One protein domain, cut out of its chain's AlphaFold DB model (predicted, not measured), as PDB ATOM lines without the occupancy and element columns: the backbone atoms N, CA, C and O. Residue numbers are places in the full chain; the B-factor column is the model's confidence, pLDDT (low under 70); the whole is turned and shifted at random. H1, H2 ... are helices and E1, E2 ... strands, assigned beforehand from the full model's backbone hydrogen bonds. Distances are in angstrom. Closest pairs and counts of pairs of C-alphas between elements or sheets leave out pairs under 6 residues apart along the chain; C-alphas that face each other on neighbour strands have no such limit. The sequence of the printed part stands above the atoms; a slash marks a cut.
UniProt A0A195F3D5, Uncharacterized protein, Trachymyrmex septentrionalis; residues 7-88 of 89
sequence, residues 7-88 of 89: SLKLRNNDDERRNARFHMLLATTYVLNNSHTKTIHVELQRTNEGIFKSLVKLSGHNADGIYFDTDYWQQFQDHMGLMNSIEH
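What this domain is: This is residues 7 to 88 of the 89 residues of an uncharacterized protein of Trachymyrmex septentrionalis (UniProt A0A195F3D5). What is the main picture? A twisted wall of four strands, E1 to E4, has a helical arm at each end of the long axis: residues 7 to 19 of H1 stick out at one, residues 77 to 86 of H2 at the other. What makes it up? The printed part has 82 residues, with named elements in the order H1, E1, E2, E3, E4, H2; the class is mixed, helices and strands. The antiparallel sheet runs E1 - E2 - E3 - E4. How compact is it? It is loose, with a radius of gyration of the C-alphas of 16.0 A, spanning 56 by 31 by 21 A.

Where its parts are: Where is H1? It holds residues 7 to 22, 23.1 A long, from C-alpha 7 at (0.859, -35.638, -42.391). Where are the strands? E1 is residues 24 to 31, bending by 51 degrees at residue 27; E2 is 38 to 46, 25.1 A; E3 is 52 to 60, 25.5 A; E4 is 63 to 69. Where is H2? It holds residues 70 to 86, 24.9 A long, ending with C-alpha 86 at (-49.376, -37.882, -23.284).

How they stand to each other: Does H1 meet the sheet? It only just does: its residues 20 to 22 only graze it, with 5 pairs of C-alphas within 10 A. How do the strands pair? E1 E2 E3 E4 form a meander, each the antiparallel neighbour of the one before, in three hairpins. Within hydrogen-bond range are N 28 and O 42 at 2.8 A for E1 and E2, N 41 and O 57 at 2.8 A for E2 and E3, and N 56 and O 68 at 2.8 A for E3 and E4. Where does H2 sit? In two layers, a helix on one face of a sheet, H2 lies over E3 and E4 at a height over the sheet of 13.4 A and only just stands up from it, rising 41 degrees. Its closest C-alphas with E3 are Thr 70 and Ser 54, 6.1 A apart. Are the helix backbones complete? Every O i to N i+4 pair is within hydrogen-bond range in H2, and 11 of 12 in H1.

The domain as a whole: How large is it? The two farthest C-alphas, of Ser 7 and His 88, are 57.2 A apart. Any cut or long link? The printed part has no cut and no long link. Where is confidence low? Residues 7 to 23 and 82 to 88 have pLDDT under 70.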
ATOM      1  N   SER A   7       1.024 -34.477 -41.507       50.56
ATOM      2  CA  SER A   7       0.859 -35.638 -42.391       50.56
ATOM      3  C   SER A   7       0.703 -36.970 -41.643       50.56
ATOM      4  O   SER A   7       0.006 -37.863 -42.124       50.56
ATOM      5  N   LEU A   8       1.296 -37.110 -40.451       50.06
ATOM      6  CA  LEU A   8       1.134 -38.288 -39.588       50.06
ATOM      7  C   LEU A   8      -0.215 -38.278 -38.859       50.06
ATOM      8  O   LEU A   8      -0.803 -39.337 -38.657       50.06
ATOM      9  N   LYS A   9      -0.747 -37.096 -38.521       48.44
ATOM     10  CA  LYS A   9      -2.092 -36.967 -37.931       48.44
ATOM     11  C   LYS A   9      -3.187 -37.346 -38.927       48.44
ATOM     12  O   LYS A   9      -4.125 -38.043 -38.555       48.44
ATOM     13  N   LEU A  10      -3.056 -36.927 -40.191       46.41
ATOM     14  CA  LEU A  10      -4.032 -37.244 -41.240       46.41
ATOM     15  C   LEU A  10      -4.142 -38.761 -41.470       46.41
ATOM     16  O   LEU A  10      -5.242 -39.301 -41.526       46.41
ATOM     17  N   ARG A  11      -2.995 -39.454 -41.503       41.66
ATOM     18  CA  ARG A  11      -2.928 -40.913 -41.666       41.66
ATOM     19  C   ARG A  11      -3.553 -41.674 -40.493       41.66
ATOM     20  O   ARG A  11      -4.250 -42.654 -40.724       41.66
ATOM     21  N   ASN A  12      -3.352 -41.209 -39.258       48.34
ATOM     22  CA  ASN A  12      -3.949 -41.842 -38.077       48.34
ATOM     23  C   ASN A  12      -5.478 -41.719 -38.056       48.34
ATOM     24  O   ASN A  12      -6.141 -42.671 -37.670       48.34
ATOM     25  N   ASN A  13      -6.038 -40.592 -38.512       51.94
ATOM     26  CA  ASN A  13      -7.493 -40.433 -38.612       51.94
ATOM     27  C   ASN A  13      -8.101 -41.401 -39.637       51.94
ATOM     28  O   ASN A  13      -9.159 -41.980 -39.395       51.94
ATOM     29  N   ASP A  14      -7.433 -41.607 -40.775       51.25
ATOM     30  CA  ASP A  14      -7.880 -42.567 -41.791       51.25
ATOM     31  C   ASP A  14      -7.716 -44.020 -41.328       51.25
ATOM     32  O   ASP A  14      -8.575 -44.855 -41.630       51.25
ATOM     33  N   ASP A  15      -6.662 -44.323 -40.566       50.03
ATOM     34  CA  ASP A  15      -6.447 -45.638 -39.961       50.03
ATOM     35  C   ASP A  15      -7.435 -45.906 -38.810       50.03
ATOM     36  O   ASP A  15      -7.982 -47.001 -38.760       50.03
ATOM     37  N   GLU A  16      -7.785 -44.932 -37.959       52.53
ATOM     38  CA  GLU A  16      -8.875 -45.053 -36.969       52.53
ATOM     39  C   GLU A  16     -10.234 -45.255 -37.645       52.53
ATOM     40  O   GLU A  16     -11.013 -46.126 -37.254       52.53
ATOM     41  N   ARG A  17     -10.513 -44.495 -38.710       48.50
ATOM     42  CA  ARG A  17     -11.763 -44.593 -39.474       48.50
ATOM     43  C   ARG A  17     -11.860 -45.901 -40.265       48.50
ATOM     44  O   ARG A  17     -12.957 -46.442 -40.425       48.50
ATOM     45  N   ARG A  18     -10.733 -46.442 -40.745       45.94
ATOM     46  CA  ARG A  18     -10.642 -47.807 -41.292       45.94
ATOM     47  C   ARG A  18     -10.786 -48.858 -40.199       45.94
ATOM     48  O   ARG A  18     -11.484 -49.837 -40.431       45.94
ATOM     49  N   ASN A  19     -10.200 -48.650 -39.024       50.00
ATOM     50  CA  ASN A  19     -10.290 -49.574 -37.898       50.00
ATOM     51  C   ASN A  19     -11.739 -49.696 -37.398       50.00
ATOM     52  O   ASN A  19     -12.263 -50.802 -37.308       50.00
ATOM     53  N   ALA A  20     -12.462 -48.579 -37.258       53.59
ATOM     54  CA  ALA A  20     -13.888 -48.574 -36.919       53.59
ATOM     55  C   ALA A  20     -14.741 -49.447 -37.864       53.59
ATOM     56  O   ALA A  20     -15.652 -50.137 -37.410       53.59
ATOM     57  N   ARG A  21     -14.403 -49.493 -39.162       53.34
ATOM     58  CA  ARG A  21     -15.078 -50.361 -40.145       53.34
ATOM     59  C   ARG A  21     -14.774 -51.850 -39.961       53.34
ATOM     60  O   ARG A  21     -15.638 -52.663 -40.266       53.34
ATOM     61  N   PHE A  22     -13.595 -52.220 -39.458       52.84
ATOM     62  CA  PHE A  22     -13.255 -53.616 -39.137       52.84
ATOM     63  C   PHE A  22     -13.922 -54.119 -37.852       52.84
ATOM     64  O   PHE A  22     -13.978 -55.327 -37.620       52.84
ATOM     65  N   HIS A  23     -14.460 -53.210 -37.038       62.66
ATOM     66  CA  HIS A  23     -15.188 -53.542 -35.822       62.66
ATOM     67  C   HIS A  23     -16.703 -53.691 -36.030       62.66
ATOM     68  O   HIS A  23     -17.356 -54.221 -35.139       62.66
ATOM     69  N   MET A  24     -17.270 -53.278 -37.170       71.00
ATOM     70  CA  MET A  24     -18.712 -53.365 -37.441       71.00
ATOM     71  C   MET A  24     -19.073 -54.700 -38.108       71.00
ATOM     72  O   MET A  24     -18.737 -54.950 -39.264       71.00
ATOM     73  N   LEU A  25     -19.797 -55.552 -37.387       76.94
ATOM     74  CA  LEU A  25     -20.381 -56.796 -37.883       76.94
ATOM     75  C   LEU A  25     -21.906 -56.675 -37.925       76.94
ATOM     76  O   LEU A  25     -22.508 -55.974 -37.118       76.94
ATOM     77  N   LEU A  26     -22.544 -57.394 -38.855       81.62
ATOM     78  CA  LEU A  26     -24.008 -57.546 -38.913       81.62
ATOM     79  C   LEU A  26     -24.786 -56.210 -38.927       81.62
ATOM     80  O   LEU A  26     -25.841 -56.092 -38.309       81.62
ATOM     81  N   ALA A  27     -24.275 -55.202 -39.637       86.06
ATOM     82  CA  ALA A  27     -24.924 -53.898 -39.735       86.06
ATOM     83  C   ALA A  27     -26.152 -53.940 -40.661       86.06
ATOM     84  O   ALA A  27     -26.061 -54.354 -41.817       86.06
ATOM     85  N   THR A  28     -27.292 -53.459 -40.168       89.19
ATOM     86  CA  THR A  28     -28.537 -53.285 -40.928       89.19
ATOM     87  C   THR A  28     -29.017 -51.847 -40.791       89.19
ATOM     88  O   THR A  28     -28.929 -51.253 -39.720       89.19
ATOM     89  N   THR A  29     -29.522 -51.266 -41.880       90.19
ATOM     90  CA  THR A  29     -30.052 -49.896 -41.887       90.19
ATOM     91  C   THR A  29     -31.545 -49.910 -42.180       90.19
ATOM     92  O   THR A  29     -31.976 -50.493 -43.170       90.19
ATOM     93  N   TYR A  30     -32.314 -49.222 -41.344       89.31
ATOM     94  CA  TYR A  30     -33.746 -49.008 -41.497       89.31
ATOM     95  C   TYR A  30     -34.016 -47.542 -41.802       89.31
ATOM     96  O   TYR A  30     -33.454 -46.641 -41.178       89.31
ATOM     97  N   VAL A  31     -34.894 -47.297 -42.764       89.31
ATOM     98  CA  VAL A  31     -35.301 -45.950 -43.150       89.31
ATOM     99  C   VAL A  31     -36.530 -45.560 -42.342       89.31
ATOM    100  O   VAL A  31     -37.514 -46.293 -42.319       89.31
ATOM    101  N   LEU A  32     -36.477 -44.403 -41.684       85.31
ATOM    102  CA  LEU A  32     -37.573 -43.909 -40.847       85.31
ATOM    103  C   LEU A  32     -38.551 -43.007 -41.591       85.31
ATOM    104  O   LEU A  32     -39.640 -42.741 -41.091       85.31
ATOM    105  N   ASN A  33     -38.167 -42.482 -42.753       82.56
ATOM    106  CA  ASN A  33     -39.011 -41.576 -43.514       82.56
ATOM    107  C   ASN A  33     -38.861 -41.754 -45.028       82.56
ATOM    108  O   ASN A  33     -37.813 -42.144 -45.528       82.56
ATOM    109  N   ASN A  34     -39.898 -41.379 -45.778       80.62
ATOM    110  CA  ASN A  34     -39.945 -41.579 -47.233       80.62
ATOM    111  C   ASN A  34     -38.866 -40.804 -48.006       80.62
ATOM    112  O   ASN A  34     -38.534 -41.163 -49.132       80.62
ATOM    113  N   SER A  35     -38.294 -39.748 -47.417       79.06
ATOM    114  CA  SER A  35     -37.181 -39.014 -48.025       79.06
ATOM    115  C   SER A  35     -35.822 -39.683 -47.806       79.06
ATOM    116  O   SER A  35     -34.830 -39.179 -48.316       79.06
ATOM    117  N   HIS A  36     -35.756 -40.794 -47.060       78.19
ATOM    118  CA  HIS A  36     -34.520 -41.528 -46.757       78.19
ATOM    119  C   HIS A  36     -33.460 -40.681 -46.034       78.19
ATOM    120  O   HIS A  36     -32.286 -41.035 -45.972       78.19
ATOM    121  N   THR A  37     -33.875 -39.551 -45.459       84.44
ATOM    122  CA  THR A  37     -32.994 -38.596 -44.779       84.44
ATOM    123  C   THR A  37     -32.861 -38.879 -43.289       84.44
ATOM    124  O   THR A  37     -32.075 -38.206 -42.626       84.44
ATOM    125  N   LYS A  38     -33.680 -39.781 -42.737       90.12
ATOM    126  CA  LYS A  38     -33.637 -40.227 -41.342       90.12
ATOM    127  C   LYS A  38     -33.523 -41.745 -41.322       90.12
ATOM    128  O   LYS A  38     -34.355 -42.432 -41.918       90.12
ATOM    129  N   THR A  39     -32.513 -42.260 -40.637       91.00
ATOM    130  CA  THR A  39     -32.201 -43.692 -40.622       91.00
ATOM    131  C   THR A  39     -31.867 -44.178 -39.219       91.00
ATOM    132  O   THR A  39     -31.356 -43.429 -38.386       91.00
ATOM    133  N   ILE A  40     -32.144 -45.457 -38.975       91.62
ATOM    134  CA  ILE A  40     -31.611 -46.219 -37.847       91.62
ATOM    135  C   ILE A  40     -30.590 -47.193 -38.408       91.62
ATOM    136  O   ILE A  40     -30.924 -47.994 -39.278       91.62
ATOM    137  N   HIS A  41     -29.367 -47.158 -37.903       90.69
ATOM    138  CA  HIS A  41     -28.384 -48.203 -38.152       90.69
ATOM    139  C   HIS A  41     -28.293 -49.067 -36.899       90.69
ATOM    140  O   HIS A  41     -28.120 -48.540 -35.805       90.69
ATOM    141  N   VAL A  42     -28.448 -50.376 -37.055       91.00
ATOM    142  CA  VAL A  42     -28.303 -51.359 -35.981       91.00
ATOM    143  C   VAL A  42     -27.125 -52.240 -36.342       91.00
ATOM    144  O   VAL A  42     -27.097 -52.801 -37.435       91.00
ATOM    145  N   GLU A  43     -26.152 -52.350 -35.449       90.12
ATOM    146  CA  GLU A  43     -24.910 -53.066 -35.718       90.12
ATOM    147  C   GLU A  43     -24.381 -53.795 -34.489       90.12
ATOM    148  O   GLU A  43     -24.666 -53.435 -33.349       90.12
ATOM    149  N   LEU A  44     -23.582 -54.828 -34.738       90.12
ATOM    150  CA  LEU A  44     -22.819 -55.523 -33.719       90.12
ATOM    151  C   LEU A  44     -21.363 -55.069 -33.809       90.12
ATOM    152  O   LEU A  44     -20.639 -55.434 -34.731       90.12
ATOM    153  N   GLN A  45     -20.915 -54.280 -32.843       87.25
ATOM    154  CA  GLN A  45     -19.557 -53.767 -32.807       87.25
ATOM    155  C   GLN A  45     -18.654 -54.646 -31.936       87.25
ATOM    156  O   GLN A  45     -18.963 -54.929 -30.778       87.25
ATOM    157  N   ARG A  46     -17.500 -55.063 -32.460       84.38
ATOM    158  CA  ARG A  46     -16.445 -55.694 -31.659       84.38
ATOM    159  C   ARG A  46     -15.668 -54.618 -30.908       84.38
ATOM    160  O   ARG A  46     -15.128 -53.710 -31.520       84.38
ATOM    161  N   THR A  47     -15.553 -54.742 -29.599       82.75
ATOM    162  CA  THR A  47     -14.720 -53.877 -28.752       82.75
ATOM    163  C   THR A  47     -13.240 -54.268 -28.844       82.75
ATOM    164  O   THR A  47     -12.900 -55.361 -29.306       82.75
ATOM    165  N   ASN A  48     -12.350 -53.407 -28.347       83.25
ATOM    166  CA  ASN A  48     -10.909 -53.691 -28.267       83.25
ATOM    167  C   ASN A  48     -10.585 -54.902 -27.374       83.25
ATOM    168  O   ASN A  48      -9.577 -55.570 -27.577       83.25
ATOM    169  N   GLU A  49     -11.470 -55.224 -26.430       86.06
ATOM    170  CA  GLU A  49     -11.384 -56.397 -25.549       86.06
ATOM    171  C   GLU A  49     -11.851 -57.688 -26.243       86.06
ATOM    172  O   GLU A  49     -11.823 -58.771 -25.667       86.06
ATOM    173  N   GLY A  50     -12.303 -57.590 -27.496       83.00
ATOM    174  CA  GLY A  50     -12.809 -58.716 -28.268       83.00
ATOM    175  C   GLY A  50     -14.264 -59.090 -27.974       83.00
ATOM    176  O   GLY A  50     -14.762 -60.020 -28.603       83.00
ATOM    177  N   ILE A  51     -14.948 -58.359 -27.089       85.88
ATOM    178  CA  ILE A  51     -16.371 -58.537 -26.765       85.88
ATOM    179  C   ILE A  51     -17.231 -57.857 -27.830       85.88
ATOM    180  O   ILE A  51     -16.903 -56.755 -28.269       85.88
ATOM    181  N   PHE A  52     -18.346 -58.471 -28.213       86.12
ATOM    182  CA  PHE A  52     -19.315 -57.875 -29.131       86.12
ATOM    183  C   PHE A  52     -20.403 -57.114 -28.369       86.12
ATOM    184  O   PHE A  52     -20.962 -57.634 -27.405       86.12
ATOM    185  N   LYS A  53     -20.714 -55.894 -28.807       88.81
ATOM    186  CA  LYS A  53     -21.780 -55.051 -28.259       88.81
ATOM    187  C   LYS A  53     -22.722 -54.615 -29.370       88.81
ATOM    188  O   LYS A  53     -22.271 -54.265 -30.455       88.81
ATOM    189  N   SER A  54     -24.021 -54.644 -29.099       89.75
ATOM    190  CA  SER A  54     -25.011 -54.068 -30.008       89.75
ATOM    191  C   SER A  54     -25.005 -52.548 -29.869       89.75
ATOM    192  O   SER A  54     -24.979 -52.025 -28.751       89.75
ATOM    193  N   LEU A  55     -25.017 -51.860 -31.006       91.38
ATOM    194  CA  LEU A  55     -25.013 -50.413 -31.106       91.38
ATOM    195  C   LEU A  55     -26.128 -49.974 -32.057       91.38
ATOM    196  O   LEU A  55     -26.310 -50.537 -33.139       91.38
ATOM    197  N   VAL A  56     -26.872 -48.953 -31.649       90.88
ATOM    198  CA  VAL A  56     -27.921 -48.332 -32.451       90.88
ATOM    199  C   VAL A  56     -27.525 -46.893 -32.731       90.88
ATOM    200  O   VAL A  56     -27.253 -46.126 -31.814       90.88
ATOM    201  N   LYS A  57     -27.506 -46.502 -34.002       91.75
ATOM    202  CA  LYS A  57     -27.246 -45.131 -34.435       91.75
ATOM    203  C   LYS A  57     -28.493 -44.533 -35.064       91.75
ATOM    204  O   LYS A  57     -28.944 -44.999 -36.110       91.75
ATOM    205  N   LEU A  58     -28.989 -43.443 -34.491       91.00
ATOM    206  CA  LEU A  58     -29.976 -42.586 -35.141       91.00
ATOM    207  C   LEU A  58     -29.249 -41.535 -35.969       91.00
ATOM    208  O   LEU A  58     -28.501 -40.734 -35.414       91.00
ATOM    209  N   SER A  59     -29.466 -41.519 -37.280       89.88
ATOM    210  CA  SER A  59     -28.810 -40.579 -38.187       89.88
ATOM    211  C   SER A  59     -29.821 -39.716 -38.934       89.88
ATOM    212  O   SER A  59     -30.945 -40.133 -39.228       89.88
ATOM    213  N   GLY A  60     -29.407 -38.491 -39.244       86.12
ATOM    214  CA  GLY A  60     -30.158 -37.537 -40.049       86.12
ATOM    215  C   GLY A  60     -29.248 -36.896 -41.091       86.12
ATOM    216  O   GLY A  60     -28.056 -36.767 -40.859       86.12
ATOM    217  N   HIS A  61     -29.809 -36.452 -42.215       76.88
ATOM    218  CA  HIS A  61     -29.071 -35.910 -43.371       76.88
ATOM    219  C   HIS A  61     -27.907 -34.951 -43.038       76.88
ATOM    220  O   HIS A  61     -26.878 -35.005 -43.700       76.88
ATOM    221  N   ASN A  62     -28.058 -34.089 -42.026       70.25
ATOM    222  CA  ASN A  62     -27.063 -33.068 -41.658       70.25
ATOM    223  C   ASN A  62     -26.411 -33.295 -40.285       70.25
ATOM    224  O   ASN A  62     -25.788 -32.377 -39.758       70.25
ATOM    225  N   ALA A  63     -26.598 -34.459 -39.664       75.19
ATOM    226  CA  ALA A  63     -26.066 -34.733 -38.335       75.19
ATOM    227  C   ALA A  63     -25.265 -36.033 -38.345       75.19
ATOM    228  O   ALA A  63     -25.708 -37.029 -38.912       75.19
ATOM    229  N   ASP A  64     -24.135 -36.045 -37.636       77.38
ATOM    230  CA  ASP A  64     -23.261 -37.221 -37.515       77.38
ATOM    231  C   ASP A  64     -23.937 -38.425 -36.835       77.38
ATOM    232  O   ASP A  64     -23.416 -39.541 -36.884       77.38
ATOM    233  N   GLY A  65     -25.137 -38.222 -36.292       84.69
ATOM    234  CA  GLY A  65     -25.984 -39.217 -35.656       84.69
ATOM    235  C   GLY A  65     -25.642 -39.432 -34.186       84.69
ATOM    236  O   GLY A  65     -24.552 -39.102 -33.727       84.69
ATOM    237  N   ILE A  66     -26.601 -39.966 -33.439       89.56
ATOM    238  CA  ILE A  66     -26.467 -40.254 -32.008       89.56
ATOM    239  C   ILE A  66     -26.390 -41.766 -31.844       89.56
ATOM    240  O   ILE A  66     -27.191 -42.491 -32.435       89.56
ATOM    241  N   TYR A  67     -25.418 -42.220 -31.060       90.00
ATOM    242  CA  TYR A  67     -25.178 -43.627 -30.780       90.00
ATOM    243  C   TYR A  67     -25.750 -44.012 -29.418       90.00
ATOM    244  O   TYR A  67     -25.598 -43.277 -28.444       90.00
ATOM    245  N   PHE A  68     -26.357 -45.188 -29.361       91.00
ATOM    246  CA  PHE A  68     -26.916 -45.801 -28.170       91.00
ATOM    247  C   PHE A  68     -26.373 -47.222 -28.061       91.00
ATOM    248  O   PHE A  68     -26.369 -47.957 -29.051       91.00
ATOM    249  N   ASP A  69     -25.944 -47.625 -26.870       90.94
ATOM    250  CA  ASP A  69     -25.873 -49.052 -26.565       90.94
ATOM    251  C   ASP A  69     -27.291 -49.611 -26.345       90.94
ATOM    252  O   ASP A  69     -28.292 -48.903 -26.472       90.94
ATOM    253  N   THR A  70     -27.386 -50.904 -26.046       87.31
ATOM    254  CA  THR A  70     -28.683 -51.575 -25.880       87.31
ATOM    255  C   THR A  70     -29.500 -51.004 -24.719       87.31
ATOM    256  O   THR A  70     -30.713 -50.850 -24.857       87.31
ATOM    257  N   ASP A  71     -28.848 -50.635 -23.617       91.81
ATOM    258  CA  ASP A  71     -29.526 -50.168 -22.406       91.81
ATOM    259  C   ASP A  71     -30.072 -48.749 -22.598       91.81
ATOM    260  O   ASP A  71     -31.218 -48.458 -22.244       91.81
ATOM    261  N   TYR A  72     -29.281 -47.859 -23.207       93.19
ATOM    262  CA  TYR A  72     -29.740 -46.511 -23.545       93.19
ATOM    263  C   TYR A  72     -30.751 -46.508 -24.691       93.19
ATOM    264  O   TYR A  72     -31.655 -45.673 -24.697       93.19
ATOM    265  N   TRP A  73     -30.638 -47.436 -25.645       92.50
ATOM    266  CA  TRP A  73     -31.626 -47.581 -26.711       92.50
ATOM    267  C   TRP A  73     -32.997 -47.968 -26.150       92.50
ATOM    268  O   TRP A  73     -33.989 -47.325 -26.488       92.50
ATOM    269  N   GLN A  74     -33.049 -48.946 -25.240       92.06
ATOM    270  CA  GLN A  74     -34.296 -49.346 -24.587       92.06
ATOM    271  C   GLN A  74     -34.927 -48.172 -23.832       92.06
ATOM    272  O   GLN A  74     -36.097 -47.859 -24.043       92.06
ATOM    273  N   GLN A  75     -34.135 -47.450 -23.034       93.69
ATOM    274  CA  GLN A  75     -34.619 -46.260 -22.331       93.69
ATOM    275  C   GLN A  75     -35.155 -45.205 -23.301       93.69
ATOM    276  O   GLN A  75     -36.207 -44.622 -23.051       93.69
ATOM    277  N   PHE A  76     -34.469 -44.951 -24.416       90.19
ATOM    278  CA  PHE A  76     -34.944 -44.009 -25.428       90.19
ATOM    279  C   PHE A  76     -36.313 -44.421 -25.990       90.19
ATOM    280  O   PHE A  76     -37.209 -43.581 -26.103       90.19
ATOM    281  N   GLN A  77     -36.508 -45.709 -26.293       90.00
ATOM    282  CA  GLN A  77     -37.795 -46.228 -26.761       90.00
ATOM    283  C   GLN A  77     -38.901 -46.069 -25.711       90.00
ATOM    284  O   GLN A  77     -40.000 -45.635 -26.059       90.00
ATOM    285  N   ASP A  78     -38.607 -46.354 -24.442       91.75
ATOM    286  CA  ASP A  78     -39.570 -46.227 -23.346       91.75
ATOM    287  C   ASP A  78     -40.038 -44.770 -23.177       91.75
ATOM    288  O   ASP A  78     -41.237 -44.503 -23.062       91.75
ATOM    289  N   HIS A  79     -39.113 -43.804 -23.254       89.06
ATOM    290  CA  HIS A  79     -39.446 -42.375 -23.198       89.06
ATOM    291  C   HIS A  79     -40.291 -41.927 -24.400       89.06
ATOM    292  O   HIS A  79     -41.244 -41.167 -24.233       89.06
ATOM    293  N   MET A  80     -39.993 -42.416 -25.607       84.75
ATOM    294  CA  MET A  80     -40.791 -42.111 -26.801       84.75
ATOM    295  C   MET A  80     -42.198 -42.722 -26.716       84.75
ATOM    296  O   MET A  80     -43.179 -42.080 -27.091       84.75
ATOM    297  N   GLY A  81     -42.318 -43.938 -26.175       79.69
ATOM    298  CA  GLY A  81     -43.611 -44.568 -25.897       79.69
ATOM    299  C   GLY A  81     -44.447 -43.762 -24.900       79.69
ATOM    300  O   GLY A  81     -45.650 -43.587 -25.101       79.69
ATOM    301  N   LEU A  82     -43.805 -43.201 -23.872       68.31
ATOM    302  CA  LEU A  82     -44.454 -42.307 -22.915       68.31
ATOM    303  C   LEU A  82     -44.962 -41.019 -23.584       68.31
ATOM    304  O   LEU A  82     -46.088 -40.608 -23.308       68.31
ATOM    305  N   MET A  83     -44.194 -40.408 -24.491       64.31
ATOM    306  CA  MET A  83     -44.624 -39.192 -25.204       64.31
ATOM    307  C   MET A  83     -45.900 -39.417 -26.026       64.31
ATOM    308  O   MET A  83     -46.820 -38.605 -25.946       64.31
ATOM    309  N   ASN A  84     -46.021 -40.563 -26.702       60.56
ATOM    310  CA  ASN A  84     -47.241 -40.922 -27.436       60.56
ATOM    311  C   ASN A  84     -48.465 -41.081 -26.516       60.56
ATOM    312  O   ASN A  84     -49.595 -40.857 -26.937       60.56
ATOM    313  N   SER A  85     -48.265 -41.464 -25.250       58.75
ATOM    314  CA  SER A  85     -49.366 -41.604 -24.286       58.75
ATOM    315  C   SER A  85     -49.873 -40.264 -23.738       58.75
ATOM    316  O   SER A  85     -51.018 -40.176 -23.296       58.75
ATOM    317  N   ILE A  86     -49.037 -39.220 -23.780       58.12
ATOM    318  CA  ILE A  86     -49.376 -37.882 -23.284       58.12
ATOM    319  C   ILE A  86     -50.193 -37.101 -24.327       58.12
ATOM    320  O   ILE A  86     -51.071 -36.340 -23.941       58.12
ATOM    321  N   GLU A  87     -49.979 -37.324 -25.628       55.00
ATOM    322  CA  GLU A  87     -50.741 -36.656 -26.704       55.00
ATOM    323  C   GLU A  87     -52.208 -37.123 -26.831       55.00
ATOM    324  O   GLU A  87     -53.005 -36.484 -27.515       55.00
ATOM    325  N   HIS A  88     -52.592 -38.217 -26.163       55.47
ATOM    326  CA  HIS A  88     -53.949 -38.780 -26.195       55.47
ATOM    327  C   HIS A  88     -54.771 -38.534 -24.914       55.47
ATOM    328  O   HIS A  88     -55.796 -39.191 -24.710       55.47
TER     329      HIS A  88